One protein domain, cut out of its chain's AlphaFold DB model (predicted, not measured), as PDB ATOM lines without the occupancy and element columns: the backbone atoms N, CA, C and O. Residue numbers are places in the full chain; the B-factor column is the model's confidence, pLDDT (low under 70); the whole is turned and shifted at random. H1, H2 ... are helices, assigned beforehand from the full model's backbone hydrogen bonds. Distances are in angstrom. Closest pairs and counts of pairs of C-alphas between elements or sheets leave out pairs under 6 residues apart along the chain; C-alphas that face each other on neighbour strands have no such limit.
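AT A GLANCE: This is residues 293 to 351 of the 351 residues of the protein "LOW QUALITY PROTEIN: P protein-like" of Drosophila ficusphila (UniProt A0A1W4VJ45). A loose, three-helix shape: H2 and H3 fold back on each other as a helical hairpin that touches near its closed end and opens toward the other end like a V, and H1 sticks out as an arm from the start of H2, meeting it at a corner. H1 and H2, following each other with a bend between them, make the long axis, and the last part of H3, residues 344 to 350, stands free. The 59 printed residues hold three named helices in the order H1, H2, H3 and no named strand, and the class is all helix. The whole is loose, with a radius of gyration of the C-alphas of 14.7 A and spans of 47 by 20 by 13 A.

IN THESE COORDINATES: Find C-alpha 293 at (102.539, 3.885, 34.750), where H1, residues 293 to 309, begins; its first and last C-alphas are 24.3 A apart. After two residues look for H2, residues 312 to 326, which begins with C-alpha 312 at (87.416, 19.278, 20.852) and measures 21.4 A from first to last C-alpha. Five residues further on, H3 takes up residues 332 to 350, 26.5 A from first to last C-alpha, and ends with C-alpha 350 at (93.005, 19.688, 34.209).

HOW THE PARTS SIT: Start with the hairpin of H2 and H3, which touch, and look at Ile 324 and Ala 332: their C-alphas, the closest of the two helices, are 5.4 A apart. H2 touches H3 with residues 320 to 325 alone, and H3 touches H2 with residues 332 to 339 alone. The two run opposite ways at a shallow tilt of 32 degrees. Next look at Val 307 and Phe 313, whose C-alphas, 7.5 A apart, are the closest of H1 and H2; these helices are close but not clearly touching. They run the same way at a steep tilt of 56 degrees. H1 and H3 are apart. In H1, H2 and H3, every O i to N i+4 pair is within hydrogen-bond range.

THE WHOLE: The C-alphas farthest apart are those of Leu 295 and Thr 330, at 47.2 A, while those of Thr 293 and Leu 351 are 15.4 A apart. In H1, residues 293 to 299 and 301 to 309 stand free. The printed part has no cut and ends at Leu 351, the chain's last residue. The links from H1 to H2 and from H2 to H3 are both tight. The mean pLDDT of the printed part is 77.6; look for values under 70 at residues 327 to 332 and 347 to 351.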
ATOM      1  N   THR A 293     102.174   2.653  35.463       81.62
ATOM      2  CA  THR A 293     102.539   3.885  34.750       81.62
ATOM      3  C   THR A 293     102.445   3.689  33.233       81.62
ATOM      4  O   THR A 293     101.879   4.521  32.525       81.62
ATOM      5  N   LEU A 294     102.892   2.537  32.719       82.88
ATOM      6  CA  LEU A 294     102.762   2.196  31.294       82.88
ATOM      7  C   LEU A 294     101.302   2.040  30.855       82.88
ATOM      8  O   LEU A 294     100.919   2.548  29.801       82.88
ATOM      9  N   LEU A 295     100.481   1.357  31.657       87.50
ATOM     10  CA  LEU A 295      99.047   1.212  31.391       87.50
ATOM     11  C   LEU A 295      98.323   2.560  31.455       87.50
ATOM     12  O   LEU A 295      97.451   2.823  30.628       87.50
ATOM     13  N   PHE A 296      98.710   3.423  32.394       83.88
ATOM     14  CA  PHE A 296      98.203   4.787  32.492       83.88
ATOM     15  C   PHE A 296      98.522   5.595  31.228       83.88
ATOM     16  O   PHE A 296      97.601   6.138  30.621       83.88
ATOM     17  N   PHE A 297      99.777   5.603  30.760       79.69
ATOM     18  CA  PHE A 297     100.133   6.295  29.516       79.69
ATOM     19  C   PHE A 297      99.440   5.696  28.291       79.69
ATOM     20  O   PHE A 297      98.979   6.445  27.433       79.69
ATOM     21  N   ALA A 298      99.289   4.370  28.222       85.38
ATOM     22  CA  ALA A 298      98.517   3.728  27.160       85.38
ATOM     23  C   ALA A 298      97.068   4.244  27.127       85.38
ATOM     24  O   ALA A 298      96.574   4.629  26.069       85.38
ATOM     25  N   ALA A 299      96.402   4.287  28.284       86.81
ATOM     26  CA  ALA A 299      95.036   4.787  28.401       86.81
ATOM     27  C   ALA A 299      94.941   6.289  28.091       86.81
ATOM     28  O   ALA A 299      94.013   6.710  27.401       86.81
ATOM     29  N   MET A 300      95.912   7.086  28.543       82.88
ATOM     30  CA  MET A 300      95.990   8.520  28.266       82.88
ATOM     31  C   MET A 300      96.164   8.797  26.768       82.88
ATOM     32  O   MET A 300      95.476   9.659  26.234       82.88
ATOM     33  N   PHE A 301      97.004   8.033  26.059       80.69
ATOM     34  CA  PHE A 301      97.143   8.160  24.604       80.69
ATOM     35  C   PHE A 301      95.854   7.800  23.865       80.69
ATOM     36  O   PHE A 301      95.460   8.507  22.941       80.69
ATOM     37  N   VAL A 302      95.162   6.738  24.292       86.19
ATOM     38  CA  VAL A 302      93.849   6.384  23.728       86.19
ATOM     39  C   VAL A 302      92.834   7.502  23.981       86.19
ATOM     40  O   VAL A 302      92.079   7.857  23.078       86.19
ATOM     41  N   MET A 303      92.826   8.084  25.182       84.69
ATOM     42  CA  MET A 303      91.949   9.204  25.521       84.69
ATOM     43  C   MET A 303      92.263  10.445  24.676       84.69
ATOM     44  O   MET A 303      91.339  11.057  24.147       84.69
ATOM     45  N   MET A 304      93.542  10.785  24.508       79.06
ATOM     46  CA  MET A 304      93.993  11.921  23.703       79.06
ATOM     47  C   MET A 304      93.530  11.798  22.246       79.06
ATOM     48  O   MET A 304      92.919  12.726  21.723       79.06
ATOM     49  N   GLU A 305      93.717  10.625  21.633       81.31
ATOM     50  CA  GLU A 305      93.245  10.332  20.273       81.31
ATOM     51  C   GLU A 305      91.711  10.440  20.169       81.31
ATOM     52  O   GLU A 305      91.175  10.953  19.186       81.31
ATOM     53  N   CYS A 306      90.972   9.993  21.192       85.88
ATOM     54  CA  CYS A 306      89.515  10.153  21.225       85.88
ATOM     55  C   CYS A 306      89.103  11.631  21.263       85.88
ATOM     56  O   CYS A 306      88.205  12.033  20.525       85.88
ATOM     57  N   VAL A 307      89.751  12.438  22.109       83.44
ATOM     58  CA  VAL A 307      89.494  13.885  22.242       83.44
ATOM     59  C   VAL A 307      89.803  14.622  20.937       83.44
ATOM     60  O   VAL A 307      89.034  15.494  20.526       83.44
ATOM     61  N   GLU A 308      90.887  14.243  20.261       80.12
ATOM     62  CA  GLU A 308      91.262  14.789  18.958       80.12
ATOM     63  C   GLU A 308      90.224  14.452  17.880       80.12
ATOM     64  O   GLU A 308      89.729  15.350  17.200       80.12
ATOM     65  N   ARG A 309      89.795  13.186  17.785       85.44
ATOM     66  CA  ARG A 309      88.757  12.759  16.826       85.44
ATOM     67  C   ARG A 309      87.383  13.365  17.088       85.44
ATOM     68  O   ARG A 309      86.609  13.540  16.151       85.44
ATOM     69  N   LEU A 310      87.074  13.687  18.343       89.94
ATOM     70  CA  LEU A 310      85.863  14.421  18.720       89.94
ATOM     71  C   LEU A 310      85.900  15.893  18.269       89.94
ATOM     72  O   LEU A 310      84.884  16.577  18.374       89.94
ATOM     73  N   GLY A 311      87.041  16.392  17.779       84.06
ATOM     74  CA  GLY A 311      87.192  17.768  17.310       84.06
ATOM     75  C   GLY A 311      87.188  18.800  18.439       84.06
ATOM     76  O   GLY A 311      86.980  19.985  18.186       84.06
ATOM     77  N   ILE A 312      87.419  18.376  19.689       83.19
ATOM     78  CA  ILE A 312      87.416  19.278  20.852       83.19
ATOM     79  C   ILE A 312      88.514  20.334  20.697       83.19
ATOM     80  O   ILE A 312      88.255  21.519  20.905       83.19
ATOM     81  N   PHE A 313      89.714  19.930  20.266       79.81
ATOM     82  CA  PHE A 313      90.804  20.869  19.994       79.81
ATOM     83  C   PHE A 313      90.470  21.840  18.856       79.81
ATOM     84  O   PHE A 313      90.789  23.020  18.970       79.81
ATOM     85  N   SER A 314      89.764  21.390  17.812       81.62
ATOM     86  CA  SER A 314      89.301  22.261  16.722       81.62
ATOM     87  C   SER A 314      88.301  23.305  17.220       81.62
ATOM     88  O   SER A 314      88.453  24.485  16.927       81.62
ATOM     89  N   CYS A 315      87.342  22.901  18.056       82.19
ATOM     90  CA  CYS A 315      86.370  23.810  18.673       82.19
ATOM     91  C   CYS A 315      87.048  24.857  19.577       82.19
ATOM     92  O   CYS A 315      86.743  26.048  19.505       82.19
ATOM     93  N   ILE A 316      88.017  24.434  20.399       81.94
ATOM     94  CA  ILE A 316      88.812  25.350  21.233       81.94
ATOM     95  C   ILE A 316      89.634  26.306  20.355       81.94
ATOM     96  O   ILE A 316      89.737  27.494  20.672       81.94
ATOM     97  N   GLY A 317      90.196  25.806  19.252       78.94
ATOM     98  CA  GLY A 317      90.933  26.593  18.267       78.94
ATOM     99  C   GLY A 317      90.074  27.688  17.640       78.94
ATOM    100  O   GLY A 317      90.447  28.857  17.708       78.94
ATOM    101  N   GLU A 318      88.893  27.335  17.128       83.38
ATOM    102  CA  GLU A 318      87.935  28.280  16.538       83.38
ATOM    103  C   GLU A 318      87.464  29.334  17.550       83.38
ATOM    104  O   GLU A 318      87.408  30.527  17.240       83.38
ATOM    105  N   LEU A 319      87.180  28.923  18.793       81.62
ATOM    106  CA  LEU A 319      86.810  29.846  19.867       81.62
ATOM    107  C   LEU A 319      87.942  30.842  20.155       81.62
ATOM    108  O   LEU A 319      87.704  32.043  20.301       81.62
ATOM    109  N   THR A 320      89.177  30.345  20.216       77.56
ATOM    110  CA  THR A 320      90.366  31.164  20.470       77.56
ATOM    111  C   THR A 320      90.608  32.137  19.315       77.56
ATOM    112  O   THR A 320      90.833  33.326  19.550       77.56
ATOM    113  N   GLU A 321      90.482  31.674  18.069       79.81
ATOM    114  CA  GLU A 321      90.613  32.492  16.861       79.81
ATOM    115  C   GLU A 321      89.565  33.612  16.817       79.81
ATOM    116  O   GLU A 321      89.913  34.781  16.619       79.81
ATOM    117  N   HIS A 322      88.298  33.297  17.087       81.38
ATOM    118  CA  HIS A 322      87.217  34.282  17.083       81.38
ATOM    119  C   HIS A 322      87.440  35.386  18.130       81.38
ATOM    120  O   HIS A 322      87.186  36.568  17.873       81.38
ATOM    121  N   VAL A 323      87.956  35.031  19.311       78.25
ATOM    122  CA  VAL A 323      88.285  36.016  20.349       78.25
ATOM    123  C   VAL A 323      89.487  36.871  19.944       78.25
ATOM    124  O   VAL A 323      89.435  38.089  20.113       78.25
ATOM    125  N   ILE A 324      90.536  36.282  19.359       78.88
ATOM    126  CA  ILE A 324      91.722  37.020  18.891       78.88
ATOM    127  C   ILE A 324      91.348  38.029  17.795       78.88
ATOM    128  O   ILE A 324      91.770  39.188  17.852       78.88
ATOM    129  N   LEU A 325      90.532  37.616  16.822       74.31
ATOM    130  CA  LEU A 325      90.129  38.457  15.690       74.31
ATOM    131  C   LEU A 325      89.187  39.603  16.099       74.31
ATOM    132  O   LEU A 325      89.210  40.662  15.469       74.31
ATOM    133  N   SER A 326      88.429  39.440  17.188       74.69
ATOM    134  CA  SER A 326      87.567  40.486  17.760       74.69
ATOM    135  C   SER A 326      88.353  41.703  18.294       74.69
ATOM    136  O   SER A 326      87.850  42.825  18.288       74.69
ATOM    137  N   GLY A 327      89.619  41.520  18.697       66.25
ATOM    138  CA  GLY A 327      90.465  42.572  19.290       66.25
ATOM    139  C   GLY A 327      91.124  43.555  18.309       66.25
ATOM    140  O   GLY A 327      91.827  44.470  18.743       66.25
ATOM    141  N   GLY A 328      90.923  43.390  16.996       67.81
ATOM    142  CA  GLY A 328      91.549  44.210  15.952       67.81
ATOM    143  C   GLY A 328      93.015  43.845  15.647       67.81
ATOM    144  O   GLY A 328      93.766  43.379  16.507       67.81
ATOM    145  N   LYS A 329      93.456  44.079  14.396       67.06
ATOM    146  CA  LYS A 329      94.765  43.624  13.859       67.06
ATOM    147  C   LYS A 329      95.993  44.101  14.649       67.06
ATOM    148  O   LYS A 329      97.029  43.449  14.594       67.06
ATOM    149  N   THR A 330      95.891  45.213  15.375       65.25
ATOM    150  CA  THR A 330      97.012  45.822  16.108       65.25
ATOM    151  C   THR A 330      97.286  45.161  17.464       65.25
ATOM    152  O   THR A 330      98.417  45.210  17.933       65.25
ATOM    153  N   ILE A 331      96.275  44.540  18.090       69.44
ATOM    154  CA  ILE A 331      96.377  43.882  19.413       69.44
ATOM    155  C   ILE A 331      96.345  42.349  19.272       69.44
ATOM    156  O   ILE A 331      96.771  41.631  20.175       69.44
ATOM    157  N   ALA A 332      95.914  41.837  18.115       69.81
ATOM    158  CA  ALA A 332      95.747  40.411  17.841       69.81
ATOM    159  C   ALA A 332      96.984  39.553  18.168       69.81
ATOM    160  O   ALA A 332      96.838  38.486  18.754       69.81
ATOM    161  N   SER A 333      98.202  40.013  17.860       70.62
ATOM    162  CA  SER A 333      99.429  39.247  18.136       70.62
ATOM    163  C   SER A 333      99.730  39.116  19.634       70.62
ATOM    164  O   SER A 333     100.040  38.025  20.107       70.62
ATOM    165  N   ALA A 334      99.588  40.199  20.404       76.56
ATOM    166  CA  ALA A 334      99.765  40.171  21.855       76.56
ATOM    167  C   ALA A 334      98.653  39.363  22.541       76.56
ATOM    168  O   ALA A 334      98.915  38.597  23.471       76.56
ATOM    169  N   MET A 335      97.418  39.495  22.050       75.50
ATOM    170  CA  MET A 335      96.270  38.762  22.574       75.50
ATOM    171  C   MET A 335      96.369  37.265  22.279       75.50
ATOM    172  O   MET A 335      96.030  36.471  23.150       75.50
ATOM    173  N   ALA A 336      96.908  36.879  21.117       74.81
ATOM    174  CA  ALA A 336      97.186  35.488  20.775       74.81
ATOM    175  C   ALA A 336      98.201  34.859  21.734       74.81
ATOM    176  O   ALA A 336      97.929  33.804  22.296       74.81
ATOM    177  N   ILE A 337      99.333  35.525  21.989       78.00
ATOM    178  CA  ILE A 337     100.357  35.019  22.919       78.00
ATOM    179  C   ILE A 337      99.770  34.843  24.327       78.00
ATOM    180  O   ILE A 337      99.988  33.811  24.961       78.00
ATOM    181  N   PHE A 338      98.999  35.823  24.809       79.56
ATOM    182  CA  PHE A 338      98.374  35.761  26.130       79.56
ATOM    183  C   PHE A 338      97.317  34.651  26.225       79.56
ATOM    184  O   PHE A 338      97.331  33.879  27.181       79.56
ATOM    185  N   MET A 339      96.437  34.535  25.224       78.19
ATOM    186  CA  MET A 339      95.431  33.469  25.139       78.19
ATOM    187  C   MET A 339      96.077  32.090  25.124       78.19
ATOM    188  O   MET A 339      95.687  31.241  25.917       78.19
ATOM    189  N   ILE A 340      97.082  31.881  24.270       79.38
ATOM    190  CA  ILE A 340      97.779  30.597  24.160       79.38
ATOM    191  C   ILE A 340      98.400  30.228  25.512       79.38
ATOM    192  O   ILE A 340      98.162  29.131  26.000       79.38
ATOM    193  N   LEU A 341      99.103  31.154  26.174       80.06
ATOM    194  CA  LEU A 341      99.702  30.909  27.493       80.06
ATOM    195  C   LEU A 341      98.674  30.500  28.555       80.06
ATOM    196  O   LEU A 341      98.881  29.514  29.263       80.06
ATOM    197  N   TRP A 342      97.573  31.241  28.677       81.38
ATOM    198  CA  TRP A 342      96.561  30.964  29.699       81.38
ATOM    199  C   TRP A 342      95.742  29.718  29.389       81.38
ATOM    200  O   TRP A 342      95.480  28.936  30.299       81.38
ATOM    201  N   MET A 343      95.382  29.496  28.126       75.25
ATOM    202  CA  MET A 343      94.668  28.291  27.710       75.25
ATOM    203  C   MET A 343      95.532  27.046  27.904       75.25
ATOM    204  O   MET A 343      95.038  26.056  28.436       75.25
ATOM    205  N   SER A 344      96.826  27.100  27.571       74.88
ATOM    206  CA  SER A 344      97.765  26.009  27.852       74.88
ATOM    207  C   SER A 344      97.931  25.762  29.352       74.88
ATOM    208  O   SER A 344      97.924  24.610  29.773       74.88
ATOM    209  N   ALA A 345      98.018  26.814  30.174       74.44
ATOM    210  CA  ALA A 345      98.103  26.669  31.630       74.44
ATOM    211  C   ALA A 345      96.834  26.037  32.228       74.44
ATOM    212  O   ALA A 345      96.916  25.184  33.109       74.44
ATOM    213  N   LEU A 346      95.660  26.432  31.733       73.25
ATOM    214  CA  LEU A 346      94.373  25.926  32.204       73.25
ATOM    215  C   LEU A 346      94.160  24.475  31.754       73.25
ATOM    216  O   LEU A 346      93.780  23.638  32.571       73.25
ATOM    217  N   ALA A 347      94.510  24.154  30.506       66.50
ATOM    218  CA  ALA A 347      94.529  22.784  29.998       66.50
ATOM    219  C   ALA A 347      95.477  21.891  30.815       66.50
ATOM    220  O   ALA A 347      95.061  20.831  31.267       66.50
ATOM    221  N   SER A 348      96.697  22.360  31.099       67.25
ATOM    222  CA  SER A 348      97.686  21.645  31.921       67.25
ATOM    223  C   SER A 348      97.295  21.511  33.399       67.25
ATOM    224  O   SER A 348      97.940  20.766  34.126       67.25
ATOM    225  N   SER A 349      96.305  22.263  33.884       68.62
ATOM    226  CA  SER A 349      95.804  22.113  35.259       68.62
ATOM    227  C   SER A 349      94.744  21.017  35.394       68.62
ATOM    228  O   SER A 349      94.498  20.531  36.496       68.62
ATOM    229  N   ILE A 350      94.094  20.670  34.280       59.81
ATOM    230  CA  ILE A 350      93.005  19.688  34.209       59.81
ATOM    231  C   ILE A 350      93.537  18.323  33.758       59.81
ATOM    232  O   ILE A 350      93.010  17.297  34.190       59.81
ATOM    233  N   LEU A 351      94.536  18.340  32.873       49.72
ATOM    234  CA  LEU A 351      95.177  17.191  32.234       49.72
ATOM    235  C   LEU A 351      96.487  16.864  32.949       49.72
ATOM    236  O   LEU A 351      96.708  15.663  33.220       49.72
TER     237      LEU A 351